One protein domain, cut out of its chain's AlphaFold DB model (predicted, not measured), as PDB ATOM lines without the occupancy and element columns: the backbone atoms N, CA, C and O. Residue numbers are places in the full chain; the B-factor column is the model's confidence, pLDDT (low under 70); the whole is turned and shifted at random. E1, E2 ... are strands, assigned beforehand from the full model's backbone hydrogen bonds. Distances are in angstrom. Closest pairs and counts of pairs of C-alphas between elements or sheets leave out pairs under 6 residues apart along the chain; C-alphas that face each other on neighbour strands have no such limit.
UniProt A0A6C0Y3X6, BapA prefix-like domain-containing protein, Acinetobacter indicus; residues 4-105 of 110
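What this domain is: This is residues 4 to 105 of the 110 residues of the protein "BapA prefix-like domain-containing protein" of Acinetobacter indicus (UniProt A0A6C0Y3X6). Two sheets lie face to face as a compact sandwich: a strongly twisted sheet of six strands, E2 E1 E4 E8 E9 E10, over a smaller sheet of four, E3 E7 E6 E5. At one edge of the larger sheet the long strand E10 bends sharply, and its first residue, Ile 95, comes near E5 of the other sheet. The printed part has 102 residues with ten named strands, E1 to E10 in order along the chain, and no named helix; the class is all strand. Both sheets are mixed. The radius of gyration of the C-alphas is 12.4 A, and the outline is rounded, spanning 31 by 28 by 26 A.

Where its parts are: E1, residues 4 to 8, begins at C-alpha 4 (182.812, 434.336, 390.966). E2 holds residues 14 to 18, E3 residues 22 to 24, and E4 residues 29 to 34, 16.1 A long. E5, residues 40 to 46, is 16.9 A long and begins at C-alpha 40 (173.241, 439.674, 381.477). E6 holds residues 49 to 54 over 15.9 A, E7 residues 59 to 63, and E8 residues 74 to 78. E9, residues 83 to 89, spans 18.5 A. E10, residues 95 to 104, spans 21.4 A, bends by 85 degrees at residue 98 and ends at C-alpha 104 (175.753, 449.932, 395.078).

How they stand to each other: In the larger sheet E1 and E2 form a hairpin, with N 6 and O 16 2.7 A apart. E1 is antiparallel to E4, with N 5 and O 32 at 2.8 A. E4 is parallel to E8 at 23 degrees, with N 31 and O 74 at 2.8 A. E8, E9 and E10 form a meander, each strand the antiparallel neighbour of the one before; N 77 and O 84 are 2.8 A apart, as are N 85 and O 102. In the smaller sheet E3 is parallel to E7 at 12 degrees, with N 23 and O 61 at 2.9 A. E5, E6 and E7 are a second meander, with N 44 and O 51 at 2.8 A and N 60 and O 52 at 2.8 A. The parts of the sheets that face each other are 9.5 A centre to centre, their strands at 30 degrees. The closest C-alphas of E5 and E10 are those of Arg 45 and Ile 95, 7.2 A apart. E4 and E7 are only just apart, at 8.4 A.

The domain as a whole: The C-alphas farthest apart, of Thr 11 and Asn 56, are 34.0 A apart. The printed part has no cut. No link is long; E7 to E8, with 10 residues, is short, and the others are tight. The mean pLDDT of the printed part is 85.0; residues 70, 71 and 105 are under 70.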
ATOM      1  N   ILE A   4     183.885 434.340 389.973       89.00
ATOM      2  CA  ILE A   4     182.812 434.336 390.966       89.00
ATOM      3  C   ILE A   4     183.434 434.317 392.355       89.00
ATOM      4  O   ILE A   4     184.223 433.432 392.695       89.00
ATOM      5  N   ALA A   5     183.035 435.286 393.171       88.88
ATOM      6  CA  ALA A   5     183.431 435.417 394.559       88.88
ATOM      7  C   ALA A   5     182.193 435.358 395.463       88.88
ATOM      8  O   ALA A   5     181.250 436.120 395.290       88.88
ATOM      9  N   VAL A   6     182.186 434.459 396.440       88.69
ATOM     10  CA  VAL A   6     181.126 434.321 397.440       88.69
ATOM     11  C   VAL A   6     181.626 434.867 398.759       88.69
ATOM     12  O   VAL A   6     182.645 434.409 399.273       88.69
ATOM     13  N   THR A   7     180.880 435.799 399.334       87.25
ATOM     14  CA  THR A   7     181.186 436.424 400.620       87.25
ATOM     15  C   THR A   7     180.045 436.163 401.590       87.25
ATOM     16  O   THR A   7     178.896 436.448 401.274       87.25
ATOM     17  N   SER A   8     180.340 435.662 402.785       85.50
ATOM     18  CA  SER A   8     179.340 435.473 403.844       85.50
ATOM     19  C   SER A   8     178.797 436.825 404.309       85.50
ATOM     20  O   SER A   8     179.572 437.740 404.593       85.50
ATOM     21  N   LYS A   9     177.472 436.967 404.428       80.31
ATOM     22  CA  LYS A   9     176.853 438.177 405.006       80.31
ATOM     23  C   LYS A   9     177.034 438.239 406.518       80.31
ATOM     24  O   LYS A   9     177.082 439.335 407.071       80.31
ATOM     25  N   GLU A  10     177.162 437.088 407.173       78.25
ATOM     26  CA  GLU A  10     177.350 437.014 408.622       78.25
ATOM     27  C   GLU A  10     178.760 437.439 409.030       78.25
ATOM     28  O   GLU A  10     178.934 438.263 409.926       78.25
ATOM     29  N   THR A  11     179.774 436.894 408.356       76.38
ATOM     30  CA  THR A  11     181.179 437.107 408.735       76.38
ATOM     31  C   THR A  11     181.884 438.165 407.888       76.38
ATOM     32  O   THR A  11     182.985 438.584 408.244       76.38
ATOM     33  N   GLN A  12     181.276 438.596 406.774       74.06
ATOM     34  CA  GLN A  12     181.895 439.449 405.745       74.06
ATOM     35  C   GLN A  12     183.197 438.858 405.179       74.06
ATOM     36  O   GLN A  12     184.012 439.572 404.596       74.06
ATOM     37  N   GLN A  13     183.405 437.549 405.348       80.50
ATOM     38  CA  GLN A  13     184.570 436.847 404.831       80.50
ATOM     39  C   GLN A  13     184.269 436.228 403.477       80.50
ATOM     40  O   GLN A  13     183.174 435.729 403.218       80.50
ATOM     41  N   LEU A  14     185.286 436.247 402.624       83.75
ATOM     42  CA  LEU A  14     185.270 435.542 401.359       83.75
ATOM     43  C   LEU A  14     185.278 434.030 401.627       83.75
ATOM     44  O   LEU A  14     186.269 433.489 402.113       83.75
ATOM     45  N   LEU A  15     184.171 433.366 401.308       83.12
ATOM     46  CA  LEU A  15     184.007 431.918 401.428       83.12
ATOM     47  C   LEU A  15     184.645 431.186 400.247       83.12
ATOM     48  O   LEU A  15     185.226 430.115 400.409       83.12
ATOM     49  N   LEU A  16     184.533 431.765 399.050       83.44
ATOM     50  CA  LEU A  16     185.007 431.157 397.814       83.44
ATOM     51  C   LEU A  16     185.371 432.240 396.803       83.44
ATOM     52  O   LEU A  16     184.596 433.162 396.603       83.44
ATOM     53  N   SER A  17     186.496 432.091 396.110       83.06
ATOM     54  CA  SER A  17     186.782 432.825 394.873       83.06
ATOM     55  C   SER A  17     187.371 431.866 393.860       83.06
ATOM     56  O   SER A  17     188.442 431.307 394.094       83.06
ATOM     57  N   ALA A  18     186.670 431.668 392.750       81.00
ATOM     58  CA  ALA A  18     187.129 430.809 391.669       81.00
ATOM     59  C   ALA A  18     186.569 431.269 390.320       81.00
ATOM     60  O   ALA A  18     185.460 431.796 390.234       81.00
ATOM     61  N   ASP A  19     187.325 431.006 389.254       82.94
ATOM     62  CA  ASP A  19     186.855 431.146 387.876       82.94
ATOM     63  C   ASP A  19     185.979 429.935 387.532       82.94
ATOM     64  O   ASP A  19     186.438 428.934 386.980       82.94
ATOM     65  N   THR A  20     184.719 429.991 387.955       82.94
ATOM     66  CA  THR A  20     183.732 428.923 387.779       82.94
ATOM     67  C   THR A  20     182.434 429.489 387.225       82.94
ATOM     68  O   THR A  20     182.128 430.666 387.377       82.94
ATOM     69  N   ASN A  21     181.644 428.621 386.609       85.56
ATOM     70  CA  ASN A  21     180.294 428.926 386.156       85.56
ATOM     71  C   ASN A  21     179.242 428.379 387.120       85.56
ATOM     72  O   ASN A  21     178.066 428.678 386.963       85.56
ATOM     73  N   THR A  22     179.650 427.578 388.101       87.19
ATOM     74  CA  THR A  22     178.749 426.988 389.086       87.19
ATOM     75  C   THR A  22     179.264 427.265 390.481       87.19
ATOM     76  O   THR A  22     180.450 427.071 390.760       87.19
ATOM     77  N   VAL A  23     178.365 427.699 391.352       88.69
ATOM     78  CA  VAL A  23     178.655 427.983 392.748       88.69
ATOM     79  C   VAL A  23     177.526 427.473 393.625       88.69
ATOM     80  O   VAL A  23     176.359 427.610 393.270       88.69
ATOM     81  N   THR A  24     177.871 426.890 394.766       87.62
ATOM     82  CA  THR A  24     176.904 426.357 395.727       87.62
ATOM     83  C   THR A  24     176.959 427.201 396.990       87.62
ATOM     84  O   THR A  24     178.040 427.431 397.535       87.62
ATOM     85  N   LEU A  25     175.804 427.685 397.442       85.88
ATOM     86  CA  LEU A  25     175.687 428.490 398.655       85.88
ATOM     87  C   LEU A  25     175.367 427.591 399.845       85.88
ATOM     88  O   LEU A  25     174.380 426.869 399.833       85.88
ATOM     89  N   SER A  26     176.217 427.621 400.869       82.25
ATOM     90  CA  SER A  26     176.008 426.868 402.114       82.25
ATOM     91  C   SER A  26     175.368 427.698 403.223       82.25
ATOM     92  O   SER A  26     174.907 427.138 404.212       82.25
ATOM     93  N   GLU A  27     175.408 429.023 403.091       83.12
ATOM     94  CA  GLU A  27     174.932 429.978 404.087       83.12
ATOM     95  C   GLU A  27     174.564 431.315 403.431       83.12
ATOM     96  O   GLU A  27     174.897 431.580 402.266       83.12
ATOM     97  N   ASN A  28     173.945 432.193 404.219       84.38
ATOM     98  CA  ASN A  28     173.574 433.547 403.836       84.38
ATOM     99  C   ASN A  28     174.783 434.340 403.292       84.38
ATOM    100  O   ASN A  28     175.656 434.786 404.040       84.38
ATOM    101  N   SER A  29     174.828 434.512 401.969       87.50
ATOM    102  CA  SER A  29     176.016 434.981 401.248       87.50
ATOM    103  C   SER A  29     175.675 435.931 400.103       87.50
ATOM    104  O   SER A  29     174.614 435.846 399.481       87.50
ATOM    105  N   VAL A  30     176.618 436.817 399.797       88.94
ATOM    106  CA  VAL A  30     176.647 437.654 398.599       88.94
ATOM    107  C   VAL A  30     177.496 436.971 397.536       88.94
ATOM    108  O   VAL A  30     178.673 436.697 397.761       88.94
ATOM    109  N   VAL A  31     176.912 436.731 396.368       90.19
ATOM    110  CA  VAL A  31     177.609 436.220 395.186       90.19
ATOM    111  C   VAL A  31     177.997 437.398 394.311       90.19
ATOM    112  O   VAL A  31     177.138 438.008 393.681       90.19
ATOM    113  N   LYS A  32     179.285 437.718 394.273       90.25
ATOM    114  CA  LYS A  32     179.868 438.696 393.362       90.25
ATOM    115  C   LYS A  32     180.306 437.995 392.078       90.25
ATOM    116  O   LYS A  32     181.029 437.004 392.131       90.25
ATOM    117  N   ILE A  33     179.875 438.512 390.938       90.81
ATOM    118  CA  ILE A  33     180.209 437.994 389.614       90.81
ATOM    119  C   ILE A  33     180.900 439.112 388.844       90.81
ATOM    120  O   ILE A  33     180.303 440.168 388.636       90.81
ATOM    121  N   ASP A  34     182.124 438.864 388.388       89.62
ATOM    122  CA  ASP A  34     182.885 439.803 387.564       89.62
ATOM    123  C   ASP A  34     182.333 439.768 386.125       89.62
ATOM    124  O   ASP A  34     182.775 439.019 385.247       89.62
ATOM    125  N   THR A  35     181.254 440.513 385.913       87.75
ATOM    126  CA  THR A  35     180.486 440.600 384.671       87.75
ATOM    127  C   THR A  35     179.693 441.893 384.665       87.75
ATOM    128  O   THR A  35     179.099 442.283 385.670       87.75
ATOM    129  N   ALA A  36     179.628 442.540 383.505       88.31
ATOM    130  CA  ALA A  36     178.809 443.722 383.335       88.31
ATOM    131  C   ALA A  36     177.320 443.343 383.241       88.31
ATOM    132  O   ALA A  36     176.936 442.394 382.557       88.31
ATOM    133  N   ILE A  37     176.450 444.129 383.883       88.12
ATOM    134  CA  ILE A  37     174.990 443.929 383.818       88.12
ATOM    135  C   ILE A  37     174.440 444.007 382.386       88.12
ATOM    136  O   ILE A  37     173.382 443.456 382.093       88.12
ATOM    137  N   GLU A  38     175.158 444.673 381.479       88.06
ATOM    138  CA  GLU A  38     174.810 444.752 380.060       88.06
ATOM    139  C   GLU A  38     174.965 443.414 379.330       88.06
ATOM    140  O   GLU A  38     174.253 443.179 378.351       88.06
ATOM    141  N   ASP A  39     175.825 442.527 379.832       90.06
ATOM    142  CA  ASP A  39     176.031 441.183 379.302       90.06
ATOM    143  C   ASP A  39     175.029 440.178 379.869       90.06
ATOM    144  O   ASP A  39     174.880 439.085 379.326       90.06
ATOM    145  N   VAL A  40     174.284 440.534 380.918       89.81
ATOM    146  CA  VAL A  40     173.241 439.674 381.477       89.81
ATOM    147  C   VAL A  40     172.018 439.701 380.561       89.81
ATOM    148  O   VAL A  40     171.421 440.747 380.301       89.81
ATOM    149  N   ALA A  41     171.629 438.536 380.044       89.75
ATOM    150  CA  ALA A  41     170.434 438.389 379.220       89.75
ATOM    151  C   ALA A  41     169.182 438.207 380.084       89.75
ATOM    152  O   ALA A  41     168.179 438.883 379.871       89.75
ATOM    153  N   SER A  42     169.222 437.275 381.040       89.06
ATOM    154  CA  SER A  42     168.109 436.995 381.956       89.06
ATOM    155  C   SER A  42     168.561 436.145 383.141       89.06
ATOM    156  O   SER A  42     169.585 435.471 383.067       89.06
ATOM    157  N   ILE A  43     167.781 436.138 384.218       89.56
ATOM    158  CA  ILE A  43     167.986 435.273 385.376       89.56
ATOM    159  C   ILE A  43     166.736 434.416 385.511       89.56
ATOM    160  O   ILE A  43     165.622 434.931 385.585       89.56
ATOM    161  N   THR A  44     166.923 433.105 385.501       88.75
ATOM    162  CA  THR A  44     165.857 432.111 385.594       88.75
ATOM    163  C   THR A  44     166.062 431.260 386.830       88.75
ATOM    164  O   THR A  44     167.191 430.978 387.213       88.75
ATOM    165  N   ARG A  45     164.978 430.811 387.453       88.62
ATOM    166  CA  ARG A  45     165.050 429.848 388.552       88.62
ATOM    167  C   ARG A  45     164.885 428.435 388.016       88.62
ATOM    168  O   ARG A  45     163.900 428.154 387.337       88.62
ATOM    169  N   GLU A  46     165.801 427.552 388.384       88.75
ATOM    170  CA  GLU A  46     165.694 426.114 388.143       88.75
ATOM    171  C   GLU A  46     165.736 425.372 389.482       88.75
ATOM    172  O   GLU A  46     166.778 425.247 390.121       88.75
ATOM    173  N   GLY A  47     164.572 424.906 389.946       87.25
ATOM    174  CA  GLY A  47     164.442 424.262 391.256       87.25
ATOM    175  C   GLY A  47     164.799 425.221 392.395       87.25
ATOM    176  O   GLY A  47     164.101 426.218 392.607       87.25
ATOM    177  N   ASN A  48     165.892 424.921 393.099       87.06
ATOM    178  CA  ASN A  48     166.433 425.758 394.175       87.06
ATOM    179  C   ASN A  48     167.663 426.573 393.743       87.06
ATOM    180  O   ASN A  48     168.243 427.294 394.554       87.06
ATOM    181  N   ALA A  49     168.041 426.485 392.466       89.62
ATOM    182  CA  ALA A  49     169.150 427.223 391.890       89.62
ATOM    183  C   ALA A  49     168.670 428.449 391.097       89.62
ATOM    184  O   ALA A  49     167.600 428.445 390.477       89.62
ATOM    185  N   ALA A  50     169.493 429.494 391.083       89.56
ATOM    186  CA  ALA A  50     169.352 430.638 390.192       89.56
ATOM    187  C   ALA A  50     170.337 430.500 389.025       89.56
ATOM    188  O   ALA A  50     171.530 430.301 389.229       89.56
ATOM    189  N   ILE A  51     169.841 430.609 387.797       91.56
ATOM    190  CA  ILE A  51     170.636 430.541 386.572       91.56
ATOM    191  C   ILE A  51     170.669 431.914 385.922       91.56
ATOM    192  O   ILE A  51     169.659 432.400 385.415       91.56
ATOM    193  N   VAL A  52     171.848 432.524 385.896       91.19
ATOM    194  CA  VAL A  52     172.112 433.753 385.152       91.19
ATOM    195  C   VAL A  52     172.520 433.366 383.734       91.19
ATOM    196  O   VAL A  52     173.561 432.752 383.516       91.19
ATOM    197  N   ASN A  53     171.693 433.717 382.760       91.12
ATOM    198  CA  ASN A  53     171.982 433.559 381.343       91.12
ATOM    199  C   ASN A  53     172.620 434.849 380.831       91.12
ATOM    200  O   ASN A  53     172.018 435.922 380.928       91.12
ATOM    201  N   LEU A  54     173.814 434.745 380.259       90.62
ATOM    202  CA  LEU A  54     174.516 435.852 379.620       90.62
ATOM    203  C   LEU A  54     174.190 435.908 378.119       90.62
ATOM    204  O   LEU A  54     173.859 434.904 377.484       90.62
ATOM    205  N   LYS A  55     174.295 437.098 377.522       91.00
ATOM    206  CA  LYS A  55     174.053 437.350 376.090       91.00
ATOM    207  C   LYS A  55     175.057 436.640 375.188       91.00
ATOM    208  O   LYS A  55     174.736 436.327 374.046       91.00
ATOM    209  N   ASN A  56     176.248 436.360 375.707       86.12
ATOM    210  CA  ASN A  56     177.276 435.581 375.022       86.12
ATOM    211  C   ASN A  56     176.947 434.067 374.957       86.12
ATOM    212  O   ASN A  56     177.670 433.324 374.300       86.12
ATOM    213  N   GLY A  57     175.868 433.610 375.612       84.94
ATOM    214  CA  GLY A  57     175.454 432.205 375.683       84.94
ATOM    215  C   GLY A  57     176.000 431.441 376.895       84.94
ATOM    216  O   GLY A  57     175.637 430.283 377.102       84.94
ATOM    217  N   GLU A  58     176.846 432.076 377.705       88.50
ATOM    218  CA  GLU A  58     177.357 431.529 378.954       88.50
ATOM    219  C   GLU A  58     176.256 431.516 380.023       88.50
ATOM    220  O   GLU A  58     175.355 432.359 380.047       88.50
ATOM    221  N   LYS A  59     176.308 430.516 380.902       91.06
ATOM    222  CA  LYS A  59     175.348 430.342 381.989       91.06
ATOM    223  C   LYS A  59     176.093 430.219 383.298       91.06
ATOM    224  O   LYS A  59     177.081 429.487 383.364       91.06
ATOM    225  N   ILE A  60     175.595 430.919 384.306       90.81
ATOM    226  CA  ILE A  60     176.109 430.868 385.667       90.81
ATOM    227  C   ILE A  60     175.033 430.249 386.543       90.81
ATOM    228  O   ILE A  60     173.924 430.771 386.616       90.81
ATOM    229  N   VAL A  61     175.352 429.134 387.183       91.75
ATOM    230  CA  VAL A  61     174.448 428.371 388.039       91.75
ATOM    231  C   VAL A  61     174.814 428.631 389.495       91.75
ATOM    232  O   VAL A  61     175.919 428.335 389.936       91.75
ATOM    233  N   ILE A  62     173.874 429.186 390.247       90.81
ATOM    234  CA  ILE A  62     174.004 429.449 391.676       90.81
ATOM    235  C   ILE A  62     173.067 428.485 392.389       90.81
ATOM    236  O   ILE A  62     171.857 428.705 392.452       90.81
ATOM    237  N   GLU A  63     173.619 427.384 392.872       90.50
ATOM    238  CA  GLU A  63     172.888 426.368 393.615       90.50
ATOM    239  C   GLU A  63     172.571 426.842 395.035       90.50
ATOM    240  O   GLU A  63     173.293 427.659 395.614       90.50
ATOM    241  N   SER A  64     171.472 426.322 395.586       88.00
ATOM    242  CA  SER A  64     170.979 426.644 396.933       88.00
ATOM    243  C   SER A  64     170.600 428.113 397.160       88.00
ATOM    244  O   SER A  64     170.345 428.516 398.286       88.00
ATOM    245  N   TYR A  65     170.449 428.909 396.095       85.81
ATOM    246  CA  TYR A  65     169.990 430.301 396.188       85.81
ATOM    247  C   TYR A  65     168.581 430.447 396.795       85.81
ATOM    248  O   TYR A  65     168.241 431.494 397.334       85.81
ATOM    249  N   PHE A  66     167.738 429.421 396.688       82.75
ATOM    250  CA  PHE A  66     166.386 429.423 397.256       82.75
ATOM    251  C   PHE A  66     166.224 428.449 398.436       82.75
ATOM    252  O   PHE A  66     165.086 428.159 398.803       82.75
ATOM    253  N   ASP A  67     167.322 427.914 398.991       81.50
ATOM    254  CA  ASP A  67     167.265 426.979 400.129       81.50
ATOM    255  C   ASP A  67     167.066 427.705 401.472       81.50
ATOM    256  O   ASP A  67     166.364 427.193 402.347       81.50
ATOM    257  N   ASP A  68     167.628 428.906 401.623       74.06
ATOM    258  CA  ASP A  68     167.433 429.771 402.791       74.06
ATOM    259  C   ASP A  68     166.201 430.687 402.645       74.06
ATOM    260  O   ASP A  68     165.637 430.826 401.551       74.06
ATOM    261  N   PRO A  69     165.754 431.351 403.737       71.75
ATOM    262  CA  PRO A  69     164.685 432.337 403.676       71.75
ATOM    263  C   PRO A  69     164.901 433.339 402.541       71.75
ATOM    264  O   PRO A  69     166.007 433.835 402.317       71.75
ATOM    265  N   LEU A  70     163.816 433.650 401.843       64.12
ATOM    266  CA  LEU A  70     163.805 434.607 400.746       64.12
ATOM    267  C   LEU A  70     164.393 435.944 401.202       64.12
ATOM    268  O   LEU A  70     164.010 436.435 402.259       64.12
ATOM    269  N   ASP A  71     165.315 436.493 400.402       65.12
ATOM    270  CA  ASP A  71     166.164 437.668 400.703       65.12
ATOM    271  C   ASP A  71     167.450 437.400 401.521       65.12
ATOM    272  O   ASP A  71     168.188 438.324 401.877       65.12
ATOM    273  N   SER A  72     167.792 436.132 401.773       73.75
ATOM    274  CA  SER A  72     169.101 435.798 402.351       73.75
ATOM    275  C   SER A  72     170.215 436.075 401.334       73.75
ATOM    276  O   SER A  72     171.032 436.979 401.521       73.75
ATOM    277  N   HIS A  73     170.202 435.387 400.193       84.25
ATOM    278  CA  HIS A  73     171.280 435.485 399.211       84.25
ATOM    279  C   HIS A  73     171.120 436.669 398.255       84.25
ATOM    280  O   HIS A  73     170.043 436.913 397.706       84.25
ATOM    281  N   HIS A  74     172.219 437.368 397.969       87.50
ATOM    282  CA  HIS A  74     172.236 438.510 397.044       87.50
ATOM    283  C   HIS A  74     173.224 438.275 395.904       87.50
ATOM    284  O   HIS A  74     174.338 437.820 396.143       87.50
ATOM    285  N   ILE A  75     172.826 438.598 394.671       89.56
ATOM    286  CA  ILE A  75     173.712 438.553 393.499       89.56
ATOM    287  C   ILE A  75     174.171 439.972 393.184       89.56
ATOM    288  O   ILE A  75     173.347 440.870 392.999       89.56
ATOM    289  N   VAL A  76     175.481 440.160 393.104       89.94
ATOM    290  CA  VAL A  76     176.125 441.425 392.774       89.94
ATOM    291  C   VAL A  76     176.971 441.238 391.525       89.94
ATOM    292  O   VAL A  76     177.780 440.321 391.438       89.94
ATOM    293  N   PHE A  77     176.790 442.126 390.563       90.69
ATOM    294  CA  PHE A  77     177.583 442.200 389.349       90.69
ATOM    295  C   PHE A  77     178.644 443.281 389.505       90.69
ATOM    296  O   PHE A  77     178.318 444.421 389.840       90.69
ATOM    297  N   ASP A  78     179.896 442.909 389.280       88.81
ATOM    298  CA  ASP A  78     181.052 443.794 389.310       88.81
ATOM    299  C   ASP A  78     181.562 443.998 387.884       88.81
ATOM    300  O   ASP A  78     181.978 443.050 387.218       88.81
ATOM    301  N   ASN A  79     181.504 445.237 387.400       83.75
ATOM    302  CA  ASN A  79     182.041 445.597 386.087       83.75
ATOM    303  C   ASN A  79     183.466 446.187 386.164       83.75
ATOM    304  O   ASN A  79     183.968 446.696 385.164       83.75
ATOM    305  N   GLY A  80     184.106 446.147 387.338       78.19
ATOM    306  CA  GLY A  80     185.441 446.682 387.613       78.19
ATOM    307  C   GLY A  80     185.459 448.123 388.135       78.19
ATOM    308  O   GLY A  80     186.424 448.521 388.787       78.19
ATOM    309  N   GLU A  81     184.402 448.904 387.901       77.44
ATOM    310  CA  GLU A  81     184.269 450.280 388.410       77.44
ATOM    311  C   GLU A  81     183.092 450.435 389.382       77.44
ATOM    312  O   GLU A  81     183.115 451.280 390.281       77.44
ATOM    313  N   GLN A  82     182.043 449.645 389.172       82.94
ATOM    314  CA  GLN A  82     180.724 449.796 389.760       82.94
ATOM    315  C   GLN A  82     180.139 448.428 390.114       82.94
ATOM    316  O   GLN A  82     180.232 447.463 389.354       82.94
ATOM    317  N   LEU A  83     179.497 448.377 391.279       88.06
ATOM    318  CA  LEU A  83     178.806 447.198 391.779       88.06
ATOM    319  C   LEU A  83     177.299 447.376 391.599       88.06
ATOM    320  O   LEU A  83     176.740 448.414 391.958       88.06
ATOM    321  N   TYR A  84     176.628 446.353 391.080       90.06
ATOM    322  CA  TYR A  84     175.184 446.356 390.870       90.06
ATOM    323  C   TYR A  84     174.537 445.147 391.524       90.06
ATOM    324  O   TYR A  84     174.807 444.009 391.152       90.06
ATOM    325  N   TRP A  85     173.628 445.383 392.461       89.88
ATOM    326  CA  TRP A  85     172.785 444.337 393.019       89.88
ATOM    327  C   TRP A  85     171.631 444.023 392.064       89.88
ATOM    328  O   TRP A  85     170.899 444.925 391.655       89.88
ATOM    329  N   ALA A  86     171.461 442.750 391.714       89.50
ATOM    330  CA  ALA A  86     170.346 442.288 390.899       89.50
ATOM    331  C   ALA A  86     169.210 441.739 391.768       89.50
ATOM    332  O   ALA A  86     169.314 440.672 392.371       89.50
ATOM    333  N   GLU A  87     168.090 442.451 391.765       88.31
ATOM    334  CA  GLU A  87     166.825 442.027 392.350       88.31
ATOM    335  C   GLU A  87     165.976 441.367 391.253       88.31
ATOM    336  O   GLU A  87     165.371 442.027 390.403       88.31
ATOM    337  N   PHE A  88     165.965 440.035 391.250       87.19
ATOM    338  CA  PHE A  88     165.220 439.217 390.284       87.19
ATOM    339  C   PHE A  88     164.144 438.346 390.936       87.19
ATOM    340  O   PHE A  88     163.330 437.762 390.228       87.19
ATOM    341  N   ALA A  89     164.124 438.255 392.265       84.12
ATOM    342  CA  ALA A  89     163.107 437.555 393.033       84.12
ATOM    343  C   ALA A  89     162.546 438.497 394.102       84.12
ATOM    344  O   ALA A  89     163.281 439.317 394.649       84.12
ATOM    345  N   ASN A  90     161.247 438.401 394.386       79.12
ATOM    346  CA  ASN A  90     160.623 439.163 395.468       79.12
ATOM    347  C   ASN A  90     160.748 438.430 396.822       79.12
ATOM    348  O   ASN A  90     161.133 437.263 396.884       79.12
ATOM    349  N   ALA A  91     160.345 439.091 397.913       72.19
ATOM    350  CA  ALA A  91     160.310 438.498 399.258       72.19
ATOM    351  C   ALA A  91     159.357 437.286 399.395       72.19
ATOM    352  O   ALA A  91     159.385 436.597 400.409       72.19
ATOM    353  N   ALA A  92     158.512 437.019 398.389       72.81
ATOM    354  CA  ALA A  92     157.659 435.832 398.300       72.81
ATOM    355  C   ALA A  92     158.290 434.694 397.465       72.81
ATOM    356  O   ALA A  92     157.720 433.608 397.379       72.81
ATOM    357  N   GLY A  93     159.481 434.907 396.887       70.00
ATOM    358  CA  GLY A  93     160.215 433.911 396.102       70.00
ATOM    359  C   GLY A  93     159.739 433.728 394.682       70.00
ATOM    360  O   GLY A  93     160.135 432.770 394.011       70.00
ATOM    361  N   GLU A  94     158.916 434.657 394.222       80.00
ATOM    362  CA  GLU A  94     158.480 434.730 392.845       80.00
ATOM    363  C   GLU A  94     159.539 435.457 392.022       80.00
ATOM    364  O   GLU A  94     160.048 436.510 392.416       80.00
ATOM    365  N   ILE A  95     159.856 434.891 390.859       83.31
ATOM    366  CA  ILE A  95     160.769 435.509 389.904       83.31
ATOM    367  C   ILE A  95     160.063 436.688 389.250       83.31
ATOM    368  O   ILE A  95     158.979 436.552 388.680       83.31
ATOM    369  N   LEU A  96     160.690 437.854 389.343       83.62
ATOM    370  CA  LEU A  96     160.218 439.066 388.707       83.62
ATOM    371  C   LEU A  96     160.342 438.924 387.183       83.62
ATOM    372  O   LEU A  96     161.354 438.425 386.688       83.62
ATOM    373  N   PRO A  97     159.356 439.418 386.412       80.25
ATOM    374  CA  PRO A  97     159.431 439.406 384.951       80.25
ATOM    375  C   PRO A  97     160.571 440.285 384.418       80.25
ATOM    376  O   PRO A  97     161.049 440.077 383.306       80.25
ATOM    377  N   THR A  98     161.010 441.257 385.222       83.38
ATOM    378  CA  THR A  98     162.105 442.172 384.913       83.38
ATOM    379  C   THR A  98     163.065 442.203 386.092       83.38
ATOM    380  O   THR A  98     162.652 442.501 387.214       83.38
ATOM    381  N   ILE A  99     164.345 441.947 385.827       86.69
ATOM    382  CA  ILE A  99     165.417 442.102 386.812       86.69
ATOM    383  C   ILE A  99     165.620 443.595 387.062       86.69
ATOM    384  O   ILE A  99     165.803 444.366 386.116       86.69
ATOM    385  N   LYS A 100     165.593 444.008 388.327       88.00
ATOM    386  CA  LYS A 100     165.957 445.366 388.724       88.00
ATOM    387  C   LYS A 100     167.412 445.377 389.157       88.00
ATOM    388  O   LYS A 100     167.814 444.574 389.990       88.00
ATOM    389  N   TYR A 101     168.185 446.298 388.602       88.12
ATOM    390  CA  TYR A 101     169.568 446.509 389.003       88.12
ATOM    391  C   TYR A 101     169.646 447.752 389.877       88.12
ATOM    392  O   TYR A 101     169.255 448.840 389.453       88.12
ATOM    393  N   HIS A 102     170.154 447.581 391.089       87.19
ATOM    394  CA  HIS A 102     170.391 448.658 392.037       87.19
ATOM    395  C   HIS A 102     171.883 448.925 392.101       87.19
ATOM    396  O   HIS A 102     172.672 448.025 392.389       87.19
ATOM    397  N   PHE A 103     172.277 450.159 391.816       85.50
ATOM    398  CA  PHE A 103     173.665 450.562 391.953       85.50
ATOM    399  C   PHE A 103     174.054 450.576 393.432       85.50
ATOM    400  O   PHE A 103     173.390 451.214 394.251       85.50
ATOM    401  N   ILE A 104     175.127 449.866 393.766       81.75
ATOM    402  CA  ILE A 104     175.753 449.932 395.078       81.75
ATOM    403  C   ILE A 104     176.792 451.044 394.983       81.75
ATOM    404  O   ILE A 104     177.870 450.861 394.416       81.75
ATOM    405  N   GLU A 105     176.451 452.214 395.520       69.50
ATOM    406  CA  GLU A 105     177.424 453.286 395.682       69.50
ATOM    407  C   GLU A 105     178.570 452.786 396.561       69.50
ATOM    408  O   GLU A 105     178.429 452.606 397.773       69.50
TER     409      GLU A 105